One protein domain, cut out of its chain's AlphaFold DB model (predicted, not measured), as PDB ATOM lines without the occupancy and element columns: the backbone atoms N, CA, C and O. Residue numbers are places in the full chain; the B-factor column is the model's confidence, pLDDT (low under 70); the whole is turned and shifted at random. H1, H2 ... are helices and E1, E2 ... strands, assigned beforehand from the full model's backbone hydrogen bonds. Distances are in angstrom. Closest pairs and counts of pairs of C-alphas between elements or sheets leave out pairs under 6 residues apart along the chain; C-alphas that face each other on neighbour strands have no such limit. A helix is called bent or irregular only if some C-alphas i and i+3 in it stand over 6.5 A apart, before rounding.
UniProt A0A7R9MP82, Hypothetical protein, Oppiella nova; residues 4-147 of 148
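This is residues 4 to 147 of the 148 residues of the protein "Hypothetical protein" of Oppiella nova (UniProt A0A7R9MP82). A long two-stranded ribbon, E1 and E2, makes one side of a loose, open frame: H3 packs on one end of it, and H4 and H5 extend away from its other end. H1 and H2, joined by a long loop, lie beyond, with H1 beside H5 and residues 22 to 28 sticking out. The printed part has 144 residues, with five named helices and two named strands in the order H1, H2, H3, E1, H4, H5, E2; the sheet, E1 - E2, is antiparallel and the class is mixed, helices and strands. The whole is loose, with a radius of gyration of the C-alphas of 18.9 A, and flat, spanning 53 by 47 by 22 A.

Look first at E1, residues 63 to 77, and E2, residues 133 to 146, antiparallel neighbours at 165 degrees. N 64 and O 145 are within hydrogen-bond range at 2.9 A, and N 77 and O 133 at 2.8 A. E1 bends by 74 degrees at residue 66. At this end find H3, residues 47 to 60; its closest C-alpha pair with E1 is Gln 55 and Val 65, 6.5 A apart. At the other end find H4, residues 80 to 89, where the C-alphas of Leu 80 and Val 133 are H4's closest to E2, 6.0 A apart. H4 only just touches H5, residues 99 to 118, with 3 pairs of C-alphas within 8 A; the closest are those of Arg 84 and Leu 110, 7.0 A. They run opposite ways at a steep tilt of 48 degrees, and H5 touches with residues 106 to 110 alone. H1, residues 4 to 11, is close to H5 but not clearly touching; the closest C-alphas, those of Tyr 10 and Phe 105, are 7.0 A apart. H2, residues 23 to 35, is near H1, with 7 pairs of C-alphas within 10 A, and apart from H5. Every O i to N i+4 pair is within hydrogen-bond range in H2, H3 and H4; H5 has 14 of 16, and H1 has 1 of 4, beside 3 of 5 O i to N i+3 pairs.

Find C-alpha 4 at (-30.403, 9.357, -28.623), where H1 begins; H1 is 10.9 A long, H2 17.7 A, H3 20.0 A and H4 14.3 A. From C-alpha 63 at (-21.295, -28.733, -29.756), E1 runs 37.2 A. H5 runs 27.3 A and is irregular: C-alphas 100 and 103 are 7.4 A apart. E2 runs 40.8 A to C-alpha 146 at (-23.136, -33.160, -29.691).

The two C-alphas farthest apart are those of Glu 126 and His 147, 56.8 A. The printed part has no cut. The links H1 to H2, H2 to H3 and H5 to E2 are long. The mean pLDDT of the printed part is 72.1; look for values under 70 at residues 4 to 45, residue 92 and residues 123 to 126.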
ATOM      1  N   MET A   4     -30.284   9.812 -30.012       44.62
ATOM      2  CA  MET A   4     -30.403   9.357 -28.623       44.62
ATOM      3  C   MET A   4     -31.022  10.369 -27.643       44.62
ATOM      4  O   MET A   4     -31.740   9.943 -26.741       44.62
ATOM      5  N   ASP A   5     -30.804  11.676 -27.813       52.69
ATOM      6  CA  ASP A   5     -31.346  12.701 -26.903       52.69
ATOM      7  C   ASP A   5     -32.877  12.803 -27.023       52.69
ATOM      8  O   ASP A   5     -33.568  13.142 -26.066       52.69
ATOM      9  N   LYS A   6     -33.423  12.465 -28.199       56.50
ATOM     10  CA  LYS A   6     -34.862  12.515 -28.488       56.50
ATOM     11  C   LYS A   6     -35.617  11.324 -27.891       56.50
ATOM     12  O   LYS A   6     -36.721  11.482 -27.390       56.50
ATOM     13  N   TRP A   7     -35.015  10.135 -27.891       63.00
ATOM     14  CA  TRP A   7     -35.657   8.910 -27.392       63.00
ATOM     15  C   TRP A   7     -35.728   8.829 -25.868       63.00
ATOM     16  O   TRP A   7     -36.595   8.162 -25.303       63.00
ATOM     17  N   GLN A   8     -34.829   9.538 -25.198       62.06
ATOM     18  CA  GLN A   8     -34.720   9.604 -23.749       62.06
ATOM     19  C   GLN A   8     -36.048   9.943 -23.045       62.06
ATOM     20  O   GLN A   8     -36.377   9.326 -22.029       62.06
ATOM     21  N   GLN A   9     -36.861  10.840 -23.613       66.56
ATOM     22  CA  GLN A   9     -38.152  11.249 -23.042       66.56
ATOM     23  C   GLN A   9     -39.149  10.091 -22.846       66.56
ATOM     24  O   GLN A   9     -39.950  10.125 -21.915       66.56
ATOM     25  N   TYR A  10     -39.064   9.039 -23.667       64.44
ATOM     26  CA  TYR A  10     -39.961   7.883 -23.597       64.44
ATOM     27  C   TYR A  10     -39.534   6.857 -22.546       64.44
ATOM     28  O   TYR A  10     -40.372   6.174 -21.963       64.44
ATOM     29  N   PHE A  11     -38.232   6.774 -22.263       61.56
ATOM     30  CA  PHE A  11     -37.659   5.773 -21.361       61.56
ATOM     31  C   PHE A  11     -37.402   6.301 -19.940       61.56
ATOM     32  O   PHE A  11     -37.239   5.509 -19.012       61.56
ATOM     33  N   TYR A  12     -37.417   7.624 -19.725       52.94
ATOM     34  CA  TYR A  12     -37.329   8.228 -18.385       52.94
ATOM     35  C   TYR A  12     -38.637   8.178 -17.584       52.94
ATOM     36  O   TYR A  12     -38.605   8.298 -16.359       52.94
ATOM     37  N   ALA A  13     -39.773   7.978 -18.252       49.94
ATOM     38  CA  ALA A  13     -41.090   7.903 -17.627       49.94
ATOM     39  C   ALA A  13     -41.443   6.501 -17.085       49.94
ATOM     40  O   ALA A  13     -42.533   6.299 -16.550       49.94
ATOM     41  N   ILE A  14     -40.511   5.537 -17.153       52.09
ATOM     42  CA  ILE A  14     -40.644   4.249 -16.463       52.09
ATOM     43  C   ILE A  14     -40.727   4.524 -14.946       52.09
ATOM     44  O   ILE A  14     -39.786   5.091 -14.376       52.09
ATOM     45  N   PRO A  15     -41.815   4.131 -14.257       42.91
ATOM     46  CA  PRO A  15     -42.000   4.440 -12.843       42.91
ATOM     47  C   PRO A  15     -40.832   3.915 -11.998       42.91
ATOM     48  O   PRO A  15     -40.453   2.748 -12.098       42.91
ATOM     49  N   LYS A  16     -40.266   4.738 -11.099       44.12
ATOM     50  CA  LYS A  16     -39.168   4.326 -10.191       44.12
ATOM     51  C   LYS A  16     -39.518   3.103  -9.330       44.12
ATOM     52  O   LYS A  16     -38.628   2.430  -8.836       44.12
ATOM     53  N   ASN A  17     -40.801   2.818  -9.163       40.06
ATOM     54  CA  ASN A  17     -41.420   1.700  -8.455       40.06
ATOM     55  C   ASN A  17     -41.436   0.379  -9.257       40.06
ATOM     56  O   ASN A  17     -41.777  -0.663  -8.706       40.06
ATOM     57  N   TRP A  18     -40.939   0.374 -10.496       38.03
ATOM     58  CA  TRP A  18     -40.430  -0.822 -11.186       38.03
ATOM     59  C   TRP A  18     -39.027  -1.244 -10.682       38.03
ATOM     60  O   TRP A  18     -38.265  -1.932 -11.358       38.03
ATOM     61  N   THR A  19     -38.663  -0.877  -9.448       35.81
ATOM     62  CA  THR A  19     -37.394  -1.172  -8.753       35.81
ATOM     63  C   THR A  19     -37.116  -2.649  -8.458       35.81
ATOM     64  O   THR A  19     -36.065  -2.952  -7.901       35.81
ATOM     65  N   LYS A  20     -37.983  -3.588  -8.858       39.41
ATOM     66  CA  LYS A  20     -37.618  -5.018  -8.927       39.41
ATOM     67  C   LYS A  20     -37.020  -5.433 -10.274       39.41
ATOM     68  O   LYS A  20     -36.705  -6.602 -10.470       39.41
ATOM     69  N   ILE A  21     -36.805  -4.492 -11.185       41.72
ATOM     70  CA  ILE A  21     -35.865  -4.680 -12.284       41.72
ATOM     71  C   ILE A  21     -34.468  -4.611 -11.672       41.72
ATOM     72  O   ILE A  21     -33.990  -3.542 -11.292       41.72
ATOM     73  N   ASN A  22     -33.849  -5.783 -11.508       42.69
ATOM     74  CA  ASN A  22     -32.473  -5.886 -11.047       42.69
ATOM     75  C   ASN A  22     -31.551  -5.062 -11.973       42.69
ATOM     76  O   ASN A  22     -31.902  -4.706 -13.100       42.69
ATOM     77  N   GLN A  23     -30.347  -4.754 -11.502       43.62
ATOM     78  CA  GLN A  23     -29.350  -3.997 -12.268       43.62
ATOM     79  C   GLN A  23     -29.146  -4.549 -13.697       43.62
ATOM     80  O   GLN A  23     -29.007  -3.771 -14.642       43.62
ATOM     81  N   LYS A  24     -29.287  -5.873 -13.872       40.78
ATOM     82  CA  LYS A  24     -29.216  -6.570 -15.162       40.78
ATOM     83  C   LYS A  24     -30.291  -6.103 -16.138       40.78
ATOM     84  O   LYS A  24     -29.962  -5.895 -17.299       40.78
ATOM     85  N   SER A  25     -31.544  -5.903 -15.726       41.00
ATOM     86  CA  SER A  25     -32.588  -5.448 -16.651       41.00
ATOM     87  C   SER A  25     -32.605  -3.935 -16.899       41.00
ATOM     88  O   SER A  25     -33.047  -3.529 -17.968       41.00
ATOM     89  N   ARG A  26     -31.974  -3.105 -16.051       43.81
ATOM     90  CA  ARG A  26     -31.627  -1.711 -16.421       43.81
ATOM     91  C   ARG A  26     -30.516  -1.651 -17.467       43.81
ATOM     92  O   ARG A  26     -30.631  -0.910 -18.435       43.81
ATOM     93  N   GLU A  27     -29.471  -2.462 -17.311       47.50
ATOM     94  CA  GLU A  27     -28.449  -2.624 -18.351       47.50
ATOM     95  C   GLU A  27     -29.003  -3.279 -19.609       47.50
ATOM     96  O   GLU A  27     -28.545  -2.958 -20.697       47.50
ATOM     97  N   THR A  28     -30.012  -4.141 -19.480       44.34
ATOM     98  CA  THR A  28     -30.720  -4.721 -20.623       44.34
ATOM     99  C   THR A  28     -31.521  -3.643 -21.333       44.34
ATOM    100  O   THR A  28     -31.360  -3.532 -22.529       44.34
ATOM    101  N   ILE A  29     -32.287  -2.785 -20.649       45.22
ATOM    102  CA  ILE A  29     -33.006  -1.662 -21.286       45.22
ATOM    103  C   ILE A  29     -32.034  -0.673 -21.940       45.22
ATOM    104  O   ILE A  29     -32.255  -0.282 -23.080       45.22
ATOM    105  N   ARG A  30     -30.915  -0.342 -21.281       46.41
ATOM    106  CA  ARG A  30     -29.860   0.502 -21.865       46.41
ATOM    107  C   ARG A  30     -29.232  -0.145 -23.105       46.41
ATOM    108  O   ARG A  30     -29.160   0.489 -24.149       46.41
ATOM    109  N   ARG A  31     -28.867  -1.431 -23.034       45.41
ATOM    110  CA  ARG A  31     -28.384  -2.204 -24.191       45.41
ATOM    111  C   ARG A  31     -29.452  -2.364 -25.271       45.41
ATOM    112  O   ARG A  31     -29.110  -2.338 -26.438       45.41
ATOM    113  N   LEU A  32     -30.726  -2.510 -24.916       41.19
ATOM    114  CA  LEU A  32     -31.852  -2.598 -25.848       41.19
ATOM    115  C   LEU A  32     -32.026  -1.257 -26.581       41.19
ATOM    116  O   LEU A  32     -32.207  -1.251 -27.791       41.19
ATOM    117  N   SER A  33     -31.878  -0.120 -25.896       45.03
ATOM    118  CA  SER A  33     -31.875   1.201 -26.541       45.03
ATOM    119  C   SER A  33     -30.608   1.482 -27.363       45.03
ATOM    120  O   SER A  33     -30.674   2.209 -28.348       45.03
ATOM    121  N   GLU A  34     -29.464   0.899 -26.985       42.06
ATOM    122  CA  GLU A  34     -28.171   1.050 -27.674       42.06
ATOM    123  C   GLU A  34     -27.963   0.033 -28.817       42.06
ATOM    124  O   GLU A  34     -27.093   0.251 -29.652       42.06
ATOM    125  N   HIS A  35     -28.728  -1.065 -28.884       37.84
ATOM    126  CA  HIS A  35     -28.510  -2.157 -29.851       37.84
ATOM    127  C   HIS A  35     -29.769  -2.673 -30.562       37.84
ATOM    128  O   HIS A  35     -29.639  -3.467 -31.489       37.84
ATOM    129  N   LEU A  36     -30.978  -2.306 -30.122       40.34
ATOM    130  CA  LEU A  36     -32.219  -2.988 -30.522       40.34
ATOM    131  C   LEU A  36     -33.355  -2.021 -30.880       40.34
ATOM    132  O   LEU A  36     -34.520  -2.333 -30.642       40.34
ATOM    133  N   ALA A  37     -33.053  -0.884 -31.522       42.88
ATOM    134  CA  ALA A  37     -34.054  -0.286 -32.410       42.88
ATOM    135  C   ALA A  37     -34.506  -1.398 -33.382       42.88
ATOM    136  O   ALA A  37     -33.639  -2.045 -33.973       42.88
ATOM    137  N   PRO A  38     -35.809  -1.695 -33.535       42.38
ATOM    138  CA  PRO A  38     -36.267  -2.933 -34.164       42.38
ATOM    139  C   PRO A  38     -36.014  -2.968 -35.680       42.38
ATOM    140  O   PRO A  38     -36.299  -3.974 -36.314       42.38
ATOM    141  N   PHE A  39     -35.458  -1.894 -36.250       46.09
ATOM    142  CA  PHE A  39     -34.947  -1.797 -37.614       46.09
ATOM    143  C   PHE A  39     -33.595  -1.060 -37.599       46.09
ATOM    144  O   PHE A  39     -33.396  -0.173 -36.764       46.09
ATOM    145  N   PRO A  40     -32.639  -1.446 -38.462       43.75
ATOM    146  CA  PRO A  40     -31.212  -1.284 -38.227       43.75
ATOM    147  C   PRO A  40     -30.796   0.175 -38.401       43.75
ATOM    148  O   PRO A  40     -30.504   0.637 -39.500       43.75
ATOM    149  N   VAL A  41     -30.714   0.910 -37.296       40.94
ATOM    150  CA  VAL A  41     -29.889   2.129 -37.255       40.94
ATOM    151  C   VAL A  41     -28.405   1.765 -37.098       40.94
ATOM    152  O   VAL A  41     -27.534   2.623 -37.206       40.94
ATOM    153  N   PHE A  42     -28.097   0.481 -36.886       47.12
ATOM    154  CA  PHE A  42     -26.737  -0.032 -36.815       47.12
ATOM    155  C   PHE A  42     -26.413  -0.841 -38.060       47.12
ATOM    156  O   PHE A  42     -27.213  -1.668 -38.498       47.12
ATOM    157  N   GLU A  43     -25.223  -0.603 -38.607       50.19
ATOM    158  CA  GLU A  43     -24.652  -1.474 -39.625       50.19
ATOM    159  C   GLU A  43     -24.665  -2.915 -39.095       50.19
ATOM    160  O   GLU A  43     -24.211  -3.149 -37.966       50.19
ATOM    161  N   PRO A  44     -25.215  -3.879 -39.855       57.44
ATOM    162  CA  PRO A  44     -25.156  -5.270 -39.448       57.44
ATOM    163  C   PRO A  44     -23.687  -5.657 -39.214       57.44
ATOM    164  O   PRO A  44     -22.806  -5.213 -39.962       57.44
ATOM    165  N   PRO A  45     -23.382  -6.449 -38.168       65.75
ATOM    166  CA  PRO A  45     -22.032  -6.952 -37.977       65.75
ATOM    167  C   PRO A  45     -21.596  -7.696 -39.239       65.75
ATOM    168  O   PRO A  45     -22.405  -8.367 -39.881       65.75
ATOM    169  N   LYS A  46     -20.313  -7.576 -39.592       79.00
ATOM    170  CA  LYS A  46     -19.764  -8.270 -40.764       79.00
ATOM    171  C   LYS A  46     -20.050  -9.768 -40.662       79.00
ATOM    172  O   LYS A  46     -19.973 -10.323 -39.565       79.00
ATOM    173  N   GLU A  47     -20.309 -10.405 -41.799       82.69
ATOM    174  CA  GLU A  47     -20.614 -11.837 -41.903       82.69
ATOM    175  C   GLU A  47     -19.665 -12.706 -41.066       82.69
ATOM    176  O   GLU A  47     -20.125 -13.462 -40.211       82.69
ATOM    177  N   ASP A  48     -18.351 -12.500 -41.193       83.12
ATOM    178  CA  ASP A  48     -17.340 -13.247 -40.430       83.12
ATOM    179  C   ASP A  48     -17.537 -13.145 -38.910       83.12
ATOM    180  O   ASP A  48     -17.335 -14.111 -38.175       83.12
ATOM    181  N   GLN A  49     -17.954 -11.976 -38.414       84.81
ATOM    182  CA  GLN A  49     -18.200 -11.754 -36.988       84.81
ATOM    183  C   GLN A  49     -19.477 -12.458 -36.530       84.81
ATOM    184  O   GLN A  49     -19.525 -12.987 -35.416       84.81
ATOM    185  N   LEU A  50     -20.510 -12.470 -37.378       82.31
ATOM    186  CA  LEU A  50     -21.761 -13.169 -37.109       82.31
ATOM    187  C   LEU A  50     -21.521 -14.683 -37.039       82.31
ATOM    188  O   LEU A  50     -21.921 -15.324 -36.066       82.31
ATOM    189  N   VAL A  51     -20.816 -15.234 -38.030       87.56
ATOM    190  CA  VAL A  51     -20.459 -16.655 -38.109       87.56
ATOM    191  C   VAL A  51     -19.594 -17.061 -36.918       87.56
ATOM    192  O   VAL A  51     -19.957 -17.989 -36.195       87.56
ATOM    193  N   ALA A  52     -18.512 -16.327 -36.644       88.94
ATOM    194  CA  ALA A  52     -17.614 -16.627 -35.529       88.94
ATOM    195  C   ALA A  52     -18.345 -16.614 -34.179       88.94
ATOM    196  O   ALA A  52     -18.139 -17.497 -33.349       88.94
ATOM    197  N   LYS A  53     -19.248 -15.646 -33.965       88.81
ATOM    198  CA  LYS A  53     -20.056 -15.569 -32.743       88.81
ATOM    199  C   LYS A  53     -20.907 -16.823 -32.552       88.81
ATOM    200  O   LYS A  53     -20.938 -17.374 -31.454       88.81
ATOM    201  N   TRP A  54     -21.610 -17.263 -33.590       90.31
ATOM    202  CA  TRP A  54     -22.471 -18.438 -33.488       90.31
ATOM    203  C   TRP A  54     -21.681 -19.738 -33.345       90.31
ATOM    204  O   TRP A  54     -22.064 -20.595 -32.550       90.31
ATOM    205  N   GLN A  55     -20.542 -19.855 -34.027       90.81
ATOM    206  CA  GLN A  55     -19.634 -20.985 -33.845       90.81
ATOM    207  C   GLN A  55     -19.094 -21.055 -32.414       90.81
ATOM    208  O   GLN A  55     -19.099 -22.128 -31.812       90.81
ATOM    209  N   GLN A  56     -18.713 -19.913 -31.835       91.31
ATOM    210  CA  GLN A  56     -18.269 -19.845 -30.445       91.31
ATOM    211  C   GLN A  56     -19.375 -20.274 -29.473       91.31
ATOM    212  O   GLN A  56     -19.113 -21.063 -28.573       91.31
ATOM    213  N   ILE A  57     -20.621 -19.836 -29.690       92.50
ATOM    214  CA  ILE A  57     -21.767 -20.270 -28.873       92.50
ATOM    215  C   ILE A  57     -21.926 -21.794 -28.919       92.50
ATOM    216  O   ILE A  57     -22.161 -22.412 -27.881       92.50
ATOM    217  N   CYS A  58     -21.786 -22.421 -30.089       92.75
ATOM    218  CA  CYS A  58     -21.836 -23.878 -30.198       92.75
ATOM    219  C   CYS A  58     -20.708 -24.548 -29.399       92.75
ATOM    220  O   CYS A  58     -20.982 -25.451 -28.606       92.75
ATOM    221  N   LEU A  59     -19.471 -24.065 -29.541       91.69
ATOM    222  CA  LEU A  59     -18.306 -24.595 -28.827       91.69
ATOM    223  C   LEU A  59     -18.447 -24.468 -27.305       91.69
ATOM    224  O   LEU A  59     -18.219 -25.444 -26.590       91.69
ATOM    225  N   ASP A  60     -18.899 -23.313 -26.815       94.31
ATOM    226  CA  ASP A  60     -19.126 -23.050 -25.387       94.31
ATOM    227  C   ASP A  60     -20.162 -24.010 -24.773       94.31
ATOM    228  O   ASP A  60     -20.173 -24.239 -23.563       94.31
ATOM    229  N   ASN A  61     -21.021 -24.599 -25.609       92.94
ATOM    230  CA  ASN A  61     -22.043 -25.567 -25.217       92.94
ATOM    231  C   ASN A  61     -21.659 -27.022 -25.549       92.94
ATOM    232  O   ASN A  61     -22.511 -27.911 -25.495       92.94
ATOM    233  N   GLY A  62     -20.389 -27.288 -25.881       92.62
ATOM    234  CA  GLY A  62     -19.888 -28.632 -26.185       92.62
ATOM    235  C   GLY A  62     -20.426 -29.213 -27.496       92.62
ATOM    236  O   GLY A  62     -20.494 -30.435 -27.653       92.62
ATOM    237  N   LEU A  63     -20.848 -28.351 -28.423       94.88
ATOM    238  CA  LEU A  63     -21.295 -28.733 -29.756       94.88
ATOM    239  C   LEU A  63     -20.164 -28.512 -30.759       94.88
ATOM    240  O   LEU A  63     -19.525 -27.461 -30.777       94.88
ATOM    241  N   LEU A  64     -19.955 -29.488 -31.637       92.38
ATOM    242  CA  LEU A  64     -19.083 -29.337 -32.793       92.38
ATOM    243  C   LEU A  64     -19.904 -28.858 -33.982       92.38
ATOM    244  O   LEU A  64     -20.834 -29.538 -34.411       92.38
ATOM    245  N   VAL A  65     -19.554 -27.696 -34.521       92.44
ATOM    246  CA  VAL A  65     -20.187 -27.164 -35.729       92.44
ATOM    247  C   VAL A  65     -19.727 -27.977 -36.934       92.44
ATOM    248  O   VAL A  65     -18.531 -28.075 -37.195       92.44
ATOM    249  N   SER A  66     -20.677 -28.557 -37.664       92.06
ATOM    250  CA  SER A  66     -20.419 -29.257 -38.924       92.06
ATOM    251  C   SER A  66     -20.616 -28.346 -40.130       92.06
ATOM    252  O   SER A  66     -19.915 -28.492 -41.126       92.06
ATOM    253  N   GLU A  67     -21.569 -27.416 -40.049       92.81
ATOM    254  CA  GLU A  67     -21.921 -26.529 -41.155       92.81
ATOM    255  C   GLU A  67     -22.417 -25.180 -40.632       92.81
ATOM    256  O   GLU A  67     -23.070 -25.081 -39.591       92.81
ATOM    257  N   THR A  68     -22.108 -24.116 -41.365       91.00
ATOM    258  CA  THR A  68     -22.717 -22.803 -41.169       91.00
ATOM    259  C   THR A  68     -23.028 -22.214 -42.533       91.00
ATOM    260  O   THR A  68     -22.140 -22.123 -43.375       91.00
ATOM    261  N   VAL A  69     -24.279 -21.821 -42.742       90.88
ATOM    262  CA  VAL A  69     -24.754 -21.226 -43.989       90.88
ATOM    263  C   VAL A  69     -25.339 -19.863 -43.669       90.88
ATOM    264  O   VAL A  69     -26.273 -19.765 -42.873       90.88
ATOM    265  N   LEU A  70     -24.804 -18.818 -44.296       88.12
ATOM    266  CA  LEU A  70     -25.439 -17.508 -44.322       88.12
ATOM    267  C   LEU A  70     -26.223 -17.368 -45.628       88.12
ATOM    268  O   LEU A  70     -25.711 -17.647 -46.709       88.12
ATOM    269  N   THR A  71     -27.481 -16.954 -45.526       85.19
ATOM    270  CA  THR A  71     -28.340 -16.698 -46.684       85.19
ATOM    271  C   THR A  71     -28.895 -15.287 -46.616       85.19
ATOM    272  O   THR A  71     -29.591 -14.924 -45.668       85.19
ATOM    273  N   HIS A  72     -28.605 -14.505 -47.652       83.12
ATOM    274  CA  HIS A  72     -29.207 -13.197 -47.867       83.12
ATOM    275  C   HIS A  72     -30.530 -13.386 -48.597       83.12
ATOM    276  O   HIS A  72     -30.567 -13.927 -49.703       83.12
ATOM    277  N   THR A  73     -31.625 -12.960 -47.984       80.12
ATOM    278  CA  THR A  73     -32.952 -13.062 -48.586       80.12
ATOM    279  C   THR A  73     -33.731 -11.775 -48.367       80.12
ATOM    280  O   THR A  73     -33.320 -10.877 -47.628       80.12
ATOM    281  N   PHE A  74     -34.873 -11.677 -49.033       81.19
ATOM    282  CA  PHE A  74     -35.808 -10.595 -48.814       81.19
ATOM    283  C   PHE A  74     -37.232 -11.125 -48.688       81.19
ATOM    284  O   PHE A  74     -37.608 -12.141 -49.268       81.19
ATOM    285  N   TYR A  75     -38.035 -10.398 -47.927       80.88
ATOM    286  CA  TYR A  75     -39.477 -10.562 -47.862       80.88
ATOM    287  C   TYR A  75     -40.110  -9.283 -48.389       80.88
ATOM    288  O   TYR A  75     -39.669  -8.188 -48.044       80.88
ATOM    289  N   GLN A  76     -41.115  -9.404 -49.247       84.38
ATOM    290  CA  GLN A  76     -41.814  -8.249 -49.790       84.38
ATOM    291  C   GLN A  76     -43.184  -8.138 -49.133       84.38
ATOM    292  O   GLN A  76     -43.962  -9.086 -49.157       84.38
ATOM    293  N   PHE A  77     -43.455  -6.971 -48.565       85.88
ATOM    294  CA  PHE A  77     -44.791  -6.557 -48.175       85.88
ATOM    295  C   PHE A  77     -45.485  -5.958 -49.389       85.88
ATOM    296  O   PHE A  77     -44.878  -5.178 -50.130       85.88
ATOM    297  N   ASP A  78     -46.755  -6.300 -49.571       86.38
ATOM    298  CA  ASP A  78     -47.529  -5.837 -50.722       86.38
ATOM    299  C   ASP A  78     -47.809  -4.335 -50.635       86.38
ATOM    300  O   ASP A  78     -47.931  -3.672 -51.662       86.38
ATOM    301  N   CYS A  79     -47.871  -3.790 -49.416       88.44
ATOM    302  CA  CYS A  79     -48.127  -2.377 -49.185       88.44
ATOM    303  C   CYS A  79     -47.464  -1.839 -47.903       88.44
ATOM    304  O   CYS A  79     -47.195  -2.573 -46.944       88.44
ATOM    305  N   LEU A  80     -47.225  -0.526 -47.867       85.94
ATOM    306  CA  LEU A  80     -46.542   0.177 -46.780       85.94
ATOM    307  C   LEU A  80     -47.329   0.097 -45.467       85.94
ATOM    308  O   LEU A  80     -46.737  -0.064 -44.400       85.94
ATOM    309  N   ASN A  81     -48.661   0.126 -45.532       87.00
ATOM    310  CA  ASN A  81     -49.495  -0.036 -44.339       87.00
ATOM    311  C   ASN A  81     -49.361  -1.424 -43.710       87.00
ATOM    312  O   ASN A  81     -49.294  -1.537 -42.485       87.00
ATOM    313  N   GLN A  82     -49.263  -2.483 -44.518       85.06
ATOM    314  CA  GLN A  82     -49.011  -3.828 -43.999       85.06
ATOM    315  C   GLN A  82     -47.662  -3.883 -43.275       85.06
ATOM    316  O   GLN A  82     -47.579  -4.412 -42.166       85.06
ATOM    317  N   PHE A  83     -46.625  -3.288 -43.870       85.62
ATOM    318  CA  PHE A  83     -45.303  -3.199 -43.259       85.62
ATOM    319  C   PHE A  83     -45.338  -2.445 -41.918       85.62
ATOM    320  O   PHE A  83     -44.886  -2.977 -40.904       85.62
ATOM    321  N   ARG A  84     -45.946  -1.252 -41.875       85.81
ATOM    322  CA  ARG A  84     -46.081  -0.444 -40.648       85.81
ATOM    323  C   ARG A  84     -46.849  -1.173 -39.543       85.81
ATOM    324  O   ARG A  84     -46.423  -1.138 -38.392       85.81
ATOM    325  N   ASN A  85     -47.923  -1.889 -39.879       84.56
ATOM    326  CA  ASN A  85     -48.677  -2.684 -38.904       84.56
ATOM    327  C   ASN A  85     -47.816  -3.795 -38.281       84.56
ATOM    328  O   ASN A  85     -47.876  -4.025 -37.073       84.56
ATOM    329  N   VAL A  86     -46.979  -4.459 -39.084       81.62
ATOM    330  CA  VAL A  86     -46.039  -5.470 -38.578       81.62
ATOM    331  C   VAL A  86     -44.966  -4.834 -37.694       81.62
ATOM    332  O   VAL A  86     -44.686  -5.363 -36.619       81.62
ATOM    333  N   LEU A  87     -44.424  -3.671 -38.071       80.38
ATOM    334  CA  LEU A  87     -43.478  -2.926 -37.230       80.38
ATOM    335  C   LEU A  87     -44.064  -2.568 -35.866       80.38
ATOM    336  O   LEU A  87     -43.405  -2.754 -34.845       80.38
ATOM    337  N   GLN A  88     -45.298  -2.066 -35.843       81.12
ATOM    338  CA  GLN A  88     -45.993  -1.739 -34.602       81.12
ATOM    339  C   GLN A  88     -46.183  -2.989 -33.735       81.12
ATOM    340  O   GLN A  88     -45.850  -2.964 -32.551       81.12
ATOM    341  N   ALA A  89     -46.639  -4.100 -34.323       76.62
ATOM    342  CA  ALA A  89     -46.843  -5.362 -33.611       76.62
ATOM    343  C   ALA A  89     -45.538  -5.957 -33.051       76.62
ATOM    344  O   ALA A  89     -45.539  -6.573 -31.986       76.62
ATOM    345  N   MET A  90     -44.419  -5.762 -33.752       71.81
ATOM    346  CA  MET A  90     -43.096  -6.242 -33.344       71.81
ATOM    347  C   MET A  90     -42.327  -5.249 -32.464       71.81
ATOM    348  O   MET A  90     -41.213  -5.548 -32.029       71.81
ATOM    349  N   CYS A  91     -42.885  -4.070 -32.175       76.31
ATOM    350  CA  CYS A  91     -42.184  -3.049 -31.414       76.31
ATOM    351  C   CYS A  91     -42.059  -3.442 -29.933       76.31
ATOM    352  O   CYS A  91     -42.916  -3.152 -29.097       76.31
ATOM    353  N   HIS A  92     -40.936  -4.074 -29.590       69.44
ATOM    354  CA  HIS A  92     -40.639  -4.564 -28.242       69.44
ATOM    355  C   HIS A  92     -40.548  -3.467 -27.168       69.44
ATOM    356  O   HIS A  92     -40.524  -3.785 -25.979       69.44
ATOM    357  N   PHE A  93     -40.511  -2.190 -27.557       70.50
ATOM    358  CA  PHE A  93     -40.476  -1.060 -26.628       70.50
ATOM    359  C   PHE A  93     -41.846  -0.675 -26.084       70.50
ATOM    360  O   PHE A  93     -41.913  -0.164 -24.969       70.50
ATOM    361  N   LEU A  94     -42.925  -0.950 -26.824       73.81
ATOM    362  CA  LEU A  94     -44.284  -0.528 -26.475       73.81
ATOM    363  C   LEU A  94     -44.704  -0.829 -25.027       73.81
ATOM    364  O   LEU A  94     -45.275   0.062 -24.394       73.81
ATOM    365  N   PRO A  95     -44.399  -2.010 -24.447       73.88
ATOM    366  CA  PRO A  95     -44.750  -2.305 -23.057       73.88
ATOM    367  C   PRO A  95     -44.054  -1.406 -22.027       73.88
ATOM    368  O   PRO A  95     -44.523  -1.294 -20.896       73.88
ATOM    369  N   PHE A  96     -42.930  -0.790 -22.395       70.50
ATOM    370  CA  PHE A  96     -42.121   0.065 -21.526       70.50
ATOM    371  C   PHE A  96     -42.447   1.553 -21.678       70.50
ATOM    372  O   PHE A  96     -41.965   2.357 -20.881       70.50
ATOM    373  N   ILE A  97     -43.255   1.917 -22.676       74.75
ATOM    374  CA  ILE A  97     -43.668   3.299 -22.908       74.75
ATOM    375  C   ILE A  97     -44.952   3.585 -22.110       74.75
ATOM    376  O   ILE A  97     -45.902   2.788 -22.180       74.75
ATOM    377  N   PRO A  98     -45.008   4.705 -21.359       77.88
ATOM    378  CA  PRO A  98     -46.232   5.163 -20.703       77.88
ATOM    379  C   PRO A  98     -47.402   5.253 -21.679       77.88
ATOM    380  O   PRO A  98     -47.218   5.660 -22.823       77.88
ATOM    381  N   GLU A  99     -48.603   4.881 -21.236       81.38
ATOM    382  CA  GLU A  99     -49.791   4.807 -22.098       81.38
ATOM    383  C   GLU A  99     -50.099   6.123 -22.812       81.38
ATOM    384  O   GLU A  99     -50.372   6.113 -24.008       81.38
ATOM    385  N   ASP A 100     -49.945   7.247 -22.116       83.19
ATOM    386  CA  ASP A 100     -50.131   8.606 -22.630       83.19
ATOM    387  C   ASP A 100     -49.066   9.039 -23.653       83.19
ATOM    388  O   ASP A 100     -49.216  10.069 -24.307       83.19
ATOM    389  N   LYS A 101     -47.992   8.256 -23.803       81.31
ATOM    390  CA  LYS A 101     -46.861   8.518 -24.702       81.31
ATOM    391  C   LYS A 101     -46.701   7.493 -25.817       81.31
ATOM    392  O   LYS A 101     -45.844   7.682 -26.678       81.31
ATOM    393  N   ARG A 102     -47.501   6.421 -25.830       84.75
ATOM    394  CA  ARG A 102     -47.378   5.335 -26.818       84.75
ATOM    395  C   ARG A 102     -47.634   5.804 -28.244       84.75
ATOM    396  O   ARG A 102     -46.851   5.455 -29.120       84.75
ATOM    397  N   ASP A 103     -48.672   6.602 -28.466       87.12
ATOM    398  CA  ASP A 103     -49.019   7.077 -29.812       87.12
ATOM    399  C   ASP A 103     -47.950   8.032 -30.364       87.12
ATOM    400  O   ASP A 103     -47.524   7.898 -31.511       87.12
ATOM    401  N   GLU A 104     -47.452   8.941 -29.516       85.81
ATOM    402  CA  GLU A 104     -46.343   9.850 -29.837       85.81
ATOM    403  C   GLU A 104     -45.078   9.051 -30.193       85.81
ATOM    404  O   GLU A 104     -44.507   9.225 -31.270       85.81
ATOM    405  N   PHE A 105     -44.704   8.090 -29.342       84.12
ATOM    406  CA  PHE A 105     -43.575   7.192 -29.570       84.12
ATOM    407  C   PHE A 105     -43.711   6.403 -30.876       84.12
ATOM    408  O   PHE A 105     -42.755   6.323 -31.643       84.12
ATOM    409  N   LEU A 106     -44.882   5.813 -31.140       84.62
ATOM    410  CA  LEU A 106     -45.124   5.025 -32.347       84.62
ATOM    411  C   LEU A 106     -45.020   5.871 -33.607       84.62
ATOM    412  O   LEU A 106     -44.419   5.424 -34.582       84.62
ATOM    413  N   SER A 107     -45.569   7.084 -33.583       86.19
ATOM    414  CA  SER A 107     -45.463   8.013 -34.703       86.19
ATOM    415  C   SER A 107     -44.002   8.350 -34.997       86.19
ATOM    416  O   SER A 107     -43.576   8.295 -36.149       86.19
ATOM    417  N   GLU A 108     -43.211   8.663 -33.969       82.12
ATOM    418  CA  GLU A 108     -41.789   8.968 -34.145       82.12
ATOM    419  C   GLU A 108     -40.969   7.745 -34.559       82.12
ATOM    420  O   GLU A 108     -40.014   7.861 -35.328       82.12
ATOM    421  N   TYR A 109     -41.350   6.566 -34.071       79.44
ATOM    422  CA  TYR A 109     -40.708   5.302 -34.404       79.44
ATOM    423  C   TYR A 109     -40.913   4.940 -35.871       79.44
ATOM    424  O   TYR A 109     -39.945   4.617 -36.559       79.44
ATOM    425  N   LEU A 110     -42.143   5.052 -36.368       82.00
ATOM    426  CA  LEU A 110     -42.441   4.807 -37.773       82.00
ATOM    427  C   LEU A 110     -41.776   5.838 -38.684       82.00
ATOM    428  O   LEU A 110     -41.179   5.442 -39.680       82.00
ATOM    429  N   GLN A 111     -41.781   7.122 -38.311       79.50
ATOM    430  CA  GLN A 111     -41.090   8.157 -39.086       79.50
ATOM    431  C   GLN A 111     -39.590   7.863 -39.215       79.50
ATOM    432  O   GLN A 111     -39.017   8.009 -40.290       79.50
ATOM    433  N   LEU A 112     -38.951   7.398 -38.139       75.88
ATOM    434  CA  LEU A 112     -37.539   7.035 -38.183       75.88
ATOM    435  C   LEU A 112     -37.269   5.881 -39.162       75.88
ATOM    436  O   LEU A 112     -36.261   5.893 -39.870       75.88
ATOM    437  N   VAL A 113     -38.146   4.875 -39.189       76.44
ATOM    438  CA  VAL A 113     -38.035   3.766 -40.145       76.44
ATOM    439  C   VAL A 113     -38.257   4.263 -41.572       76.44
ATOM    440  O   VAL A 113     -37.510   3.871 -42.473       76.44
ATOM    441  N   ASP A 114     -39.216   5.162 -41.774       77.81
ATOM    442  CA  ASP A 114     -39.465   5.764 -43.078       77.81
ATOM    443  C   ASP A 114     -38.218   6.515 -43.584       77.81
ATOM    444  O   ASP A 114     -37.754   6.255 -44.695       77.81
ATOM    445  N   ASP A 115     -37.598   7.345 -42.743       73.12
ATOM    446  CA  ASP A 115     -36.429   8.157 -43.104       73.12
ATOM    447  C   ASP A 115     -35.166   7.319 -43.370       73.12
ATOM    448  O   ASP A 115     -34.387   7.605 -44.282       73.12
ATOM    449  N   LEU A 116     -34.915   6.292 -42.552       70.19
ATOM    450  CA  LEU A 116     -33.652   5.546 -42.595       70.19
ATOM    451  C   LEU A 116     -33.680   4.324 -43.504       70.19
ATOM    452  O   LEU A 116     -32.619   3.910 -43.989       70.19
ATOM    453  N   TYR A 117     -34.855   3.722 -43.679       74.12
ATOM    454  CA  TYR A 117     -35.014   2.436 -44.346       74.12
ATOM    455  C   TYR A 117     -35.867   2.550 -45.606       74.12
ATOM    456  O   TYR A 117     -35.417   2.132 -46.673       74.12
ATOM    457  N   ILE A 118     -37.063   3.137 -45.514       77.38
ATOM    458  CA  ILE A 118     -37.972   3.236 -46.663       77.38
ATOM    459  C   ILE A 118     -37.436   4.228 -47.687       77.38
ATOM    460  O   ILE A 118     -37.313   3.868 -48.849       77.38
ATOM    461  N   ALA A 119     -37.004   5.422 -47.278       73.94
ATOM    462  CA  ALA A 119     -36.496   6.443 -48.196       73.94
ATOM    463  C   ALA A 119     -35.325   5.952 -49.071       73.94
ATOM    464  O   ALA A 119     -35.161   6.405 -50.197       73.94
ATOM    465  N   LYS A 120     -34.535   4.981 -48.594       73.75
ATOM    466  CA  LYS A 120     -33.431   4.379 -49.363       73.75
ATOM    467  C   LYS A 120     -33.886   3.398 -50.446       73.75
ATOM    468  O   LYS A 120     -33.088   3.044 -51.306       73.75
ATOM    469  N   GLN A 121     -35.123   2.915 -50.382       75.94
ATOM    470  CA  GLN A 121     -35.677   1.968 -51.354       75.94
ATOM    471  C   GLN A 121     -36.384   2.651 -52.526       75.94
ATOM    472  O   GLN A 121     -36.638   1.999 -53.538       75.94
ATOM    473  N   PHE A 122     -36.713   3.938 -52.404       75.56
ATOM    474  CA  PHE A 122     -37.509   4.658 -53.391       75.56
ATOM    475  C   PHE A 122     -36.773   5.916 -53.835       75.56
ATOM    476  O   PHE A 122     -36.555   6.833 -53.054       75.56
ATOM    477  N   ASP A 123     -36.434   5.973 -55.120       63.03
ATOM    478  CA  ASP A 123     -35.535   7.002 -55.639       63.03
ATOM    479  C   ASP A 123     -36.139   8.411 -55.725       63.03
ATOM    480  O   ASP A 123     -35.366   9.336 -55.937       63.03
ATOM    481  N   THR A 124     -37.470   8.620 -55.640       55.28
ATOM    482  CA  THR A 124     -38.100   9.980 -55.660       55.28
ATOM    483  C   THR A 124     -39.639  10.038 -55.701       55.28
ATOM    484  O   THR A 124     -40.192  11.136 -55.758       55.28
ATOM    485  N   LYS A 125     -40.384   8.923 -55.716       56.00
ATOM    486  CA  LYS A 125     -41.859   8.987 -55.814       56.00
ATOM    487  C   LYS A 125     -42.521   9.143 -54.449       56.00
ATOM    488  O   LYS A 125     -42.097   8.503 -53.492       56.00
ATOM    489  N   GLU A 126     -43.575   9.962 -54.401       65.62
ATOM    490  CA  GLU A 126     -44.495  10.058 -53.265       65.62
ATOM    491  C   GLU A 126     -44.920   8.649 -52.843       65.62
ATOM    492  O   GLU A 126     -45.573   7.924 -53.599       65.62
ATOM    493  N   LEU A 127     -44.479   8.243 -51.653       72.88
ATOM    494  CA  LEU A 127     -44.854   6.975 -51.052       72.88
ATOM    495  C   LEU A 127     -46.340   7.021 -50.738       72.88
ATOM    496  O   LEU A 127     -46.799   7.854 -49.958       72.88
ATOM    497  N   THR A 128     -47.083   6.106 -51.338       80.44
ATOM    498  CA  THR A 128     -48.468   5.853 -50.962       80.44
ATOM    499  C   THR A 128     -48.530   4.656 -50.027       80.44
ATOM    500  O   THR A 128     -47.644   3.798 -50.023       80.44
ATOM    501  N   ASP A 129     -49.624   4.547 -49.286       82.31
ATOM    502  CA  ASP A 129     -49.897   3.397 -48.426       82.31
ATOM    503  C   ASP A 129     -49.922   2.056 -49.179       82.31
ATOM    504  O   ASP A 129     -49.743   1.012 -48.557       82.31
ATOM    505  N   GLU A 130     -50.089   2.086 -50.505       83.38
ATOM    506  CA  GLU A 130     -50.073   0.937 -51.421       83.38
ATOM    507  C   GLU A 130     -48.666   0.580 -51.936       83.38
ATOM    508  O   GLU A 130     -48.501  -0.387 -52.673       83.38
ATOM    509  N   SER A 131     -47.636   1.348 -51.571       84.94
ATOM    510  CA  SER A 131     -46.277   1.129 -52.074       84.94
ATOM    511  C   SER A 131     -45.676  -0.159 -51.492       84.94
ATOM    512  O   SER A 131     -45.666  -0.315 -50.270       84.94
ATOM    513  N   PRO A 132     -45.143  -1.080 -52.320       86.56
ATOM    514  CA  PRO A 132     -44.591  -2.341 -51.835       86.56
ATOM    515  C   PRO A 132     -43.240  -2.120 -51.156       86.56
ATOM    516  O   PRO A 132     -42.361  -1.473 -51.719       86.56
ATOM    517  N   VAL A 133     -43.036  -2.706 -49.978       84.75
ATOM    518  CA  VAL A 133     -41.802  -2.539 -49.192       84.75
ATOM    519  C   VAL A 133     -41.009  -3.835 -49.192       84.75
ATOM    520  O   VAL A 133     -41.556  -4.899 -48.904       84.75
ATOM    521  N   ARG A 134     -39.701  -3.765 -49.457       83.44
ATOM    522  CA  ARG A 134     -38.815  -4.925 -49.323       83.44
ATOM    523  C   ARG A 134     -38.099  -4.891 -47.985       83.44
ATOM    524  O   ARG A 134     -37.496  -3.893 -47.600       83.44
ATOM    525  N   LEU A 135     -38.161  -6.005 -47.275       78.81
ATOM    526  CA  LEU A 135     -37.399  -6.272 -46.071       78.81
ATOM    527  C   LEU A 135     -36.229  -7.189 -46.410       78.81
ATOM    528  O   LEU A 135     -36.456  -8.364 -46.680       78.81
ATOM    529  N   SER A 136     -35.005  -6.668 -46.385       75.50
ATOM    530  CA  SER A 136     -33.792  -7.481 -46.529       75.50
ATOM    531  C   SER A 136     -33.359  -8.024 -45.170       75.50
ATOM    532  O   SER A 136     -33.320  -7.274 -44.194       75.50
ATOM    533  N   TYR A 137     -33.027  -9.310 -45.102       75.75
ATOM    534  CA  TYR A 137     -32.518  -9.936 -43.885       75.75
ATOM    535  C   TYR A 137     -31.565 -11.087 -44.195       75.75
ATOM    536  O   TYR A 137     -31.683 -11.778 -45.211       75.75
ATOM    537  N   ASP A 138     -30.649 -11.303 -43.257       76.50
ATOM    538  CA  ASP A 138     -29.668 -12.375 -43.309       76.50
ATOM    539  C   ASP A 138     -30.116 -13.495 -42.374       76.50
ATOM    540  O   ASP A 138     -30.318 -13.275 -41.177       76.50
ATOM    541  N   ASN A 139     -30.268 -14.709 -42.904       81.38
ATOM    542  CA  ASN A 139     -30.511 -15.893 -42.087       81.38
ATOM    543  C   ASN A 139     -29.227 -16.688 -41.973       81.38
ATOM    544  O   ASN A 139     -28.668 -17.123 -42.980       81.38
ATOM    545  N   ILE A 140     -28.805 -16.923 -40.736       85.81
ATOM    546  CA  ILE A 140     -27.733 -17.855 -40.432       85.81
ATOM    547  C   ILE A 140     -28.329 -19.186 -39.981       85.81
ATOM    548  O   ILE A 140     -29.150 -19.243 -39.065       85.81
ATOM    549  N   VAL A 141     -27.902 -20.264 -40.627       88.75
ATOM    550  CA  VAL A 141     -28.209 -21.641 -40.250       88.75
ATOM    551  C   VAL A 141     -26.919 -22.279 -39.761       88.75
ATOM    552  O   VAL A 141     -25.920 -22.280 -40.473       88.75
ATOM    553  N   VAL A 142     -26.935 -22.818 -38.544       91.25
ATOM    554  CA  VAL A 142     -25.782 -23.500 -37.943       91.25
ATOM    555  C   VAL A 142     -26.181 -24.931 -37.641       91.25
ATOM    556  O   VAL A 142     -27.101 -25.172 -36.859       91.25
ATOM    557  N   VAL A 143     -25.483 -25.882 -38.255       92.81
ATOM    558  CA  VAL A 143     -25.636 -27.308 -37.969       92.81
ATOM    559  C   VAL A 143     -24.496 -27.709 -37.048       92.81
ATOM    560  O   VAL A 143     -23.322 -27.536 -37.381       92.81
ATOM    561  N   ALA A 144     -24.839 -28.221 -35.870       94.06
ATOM    562  CA  ALA A 144     -23.866 -28.656 -34.883       94.06
ATOM    563  C   ALA A 144     -24.289 -29.980 -34.241       94.06
ATOM    564  O   ALA A 144     -25.476 -30.237 -34.031       94.06
ATOM    565  N   VAL A 145     -23.306 -30.816 -33.924       93.06
ATOM    566  CA  VAL A 145     -23.498 -32.145 -33.341       93.06
ATOM    567  C   VAL A 145     -22.930 -32.195 -31.931       93.06
ATOM    568  O   VAL A 145     -21.890 -31.607 -31.630       93.06
ATOM    569  N   LYS A 146     -23.622 -32.910 -31.046       88.25
ATOM    570  CA  LYS A 146     -23.136 -33.160 -29.691       88.25
ATOM    571  C   LYS A 146     -22.067 -34.244 -29.746       88.25
ATOM    572  O   LYS A 146     -22.336 -35.332 -30.253       88.25
ATOM    573  N   HIS A 147     -20.886 -33.959 -29.209       73.50
ATOM    574  CA  HIS A 147     -19.885 -35.001 -29.021       73.50
ATOM    575  C   HIS A 147     -20.397 -35.971 -27.944       73.50
ATOM    576  O   HIS A 147     -20.707 -35.543 -26.829       73.50
TER     577      HIS A 147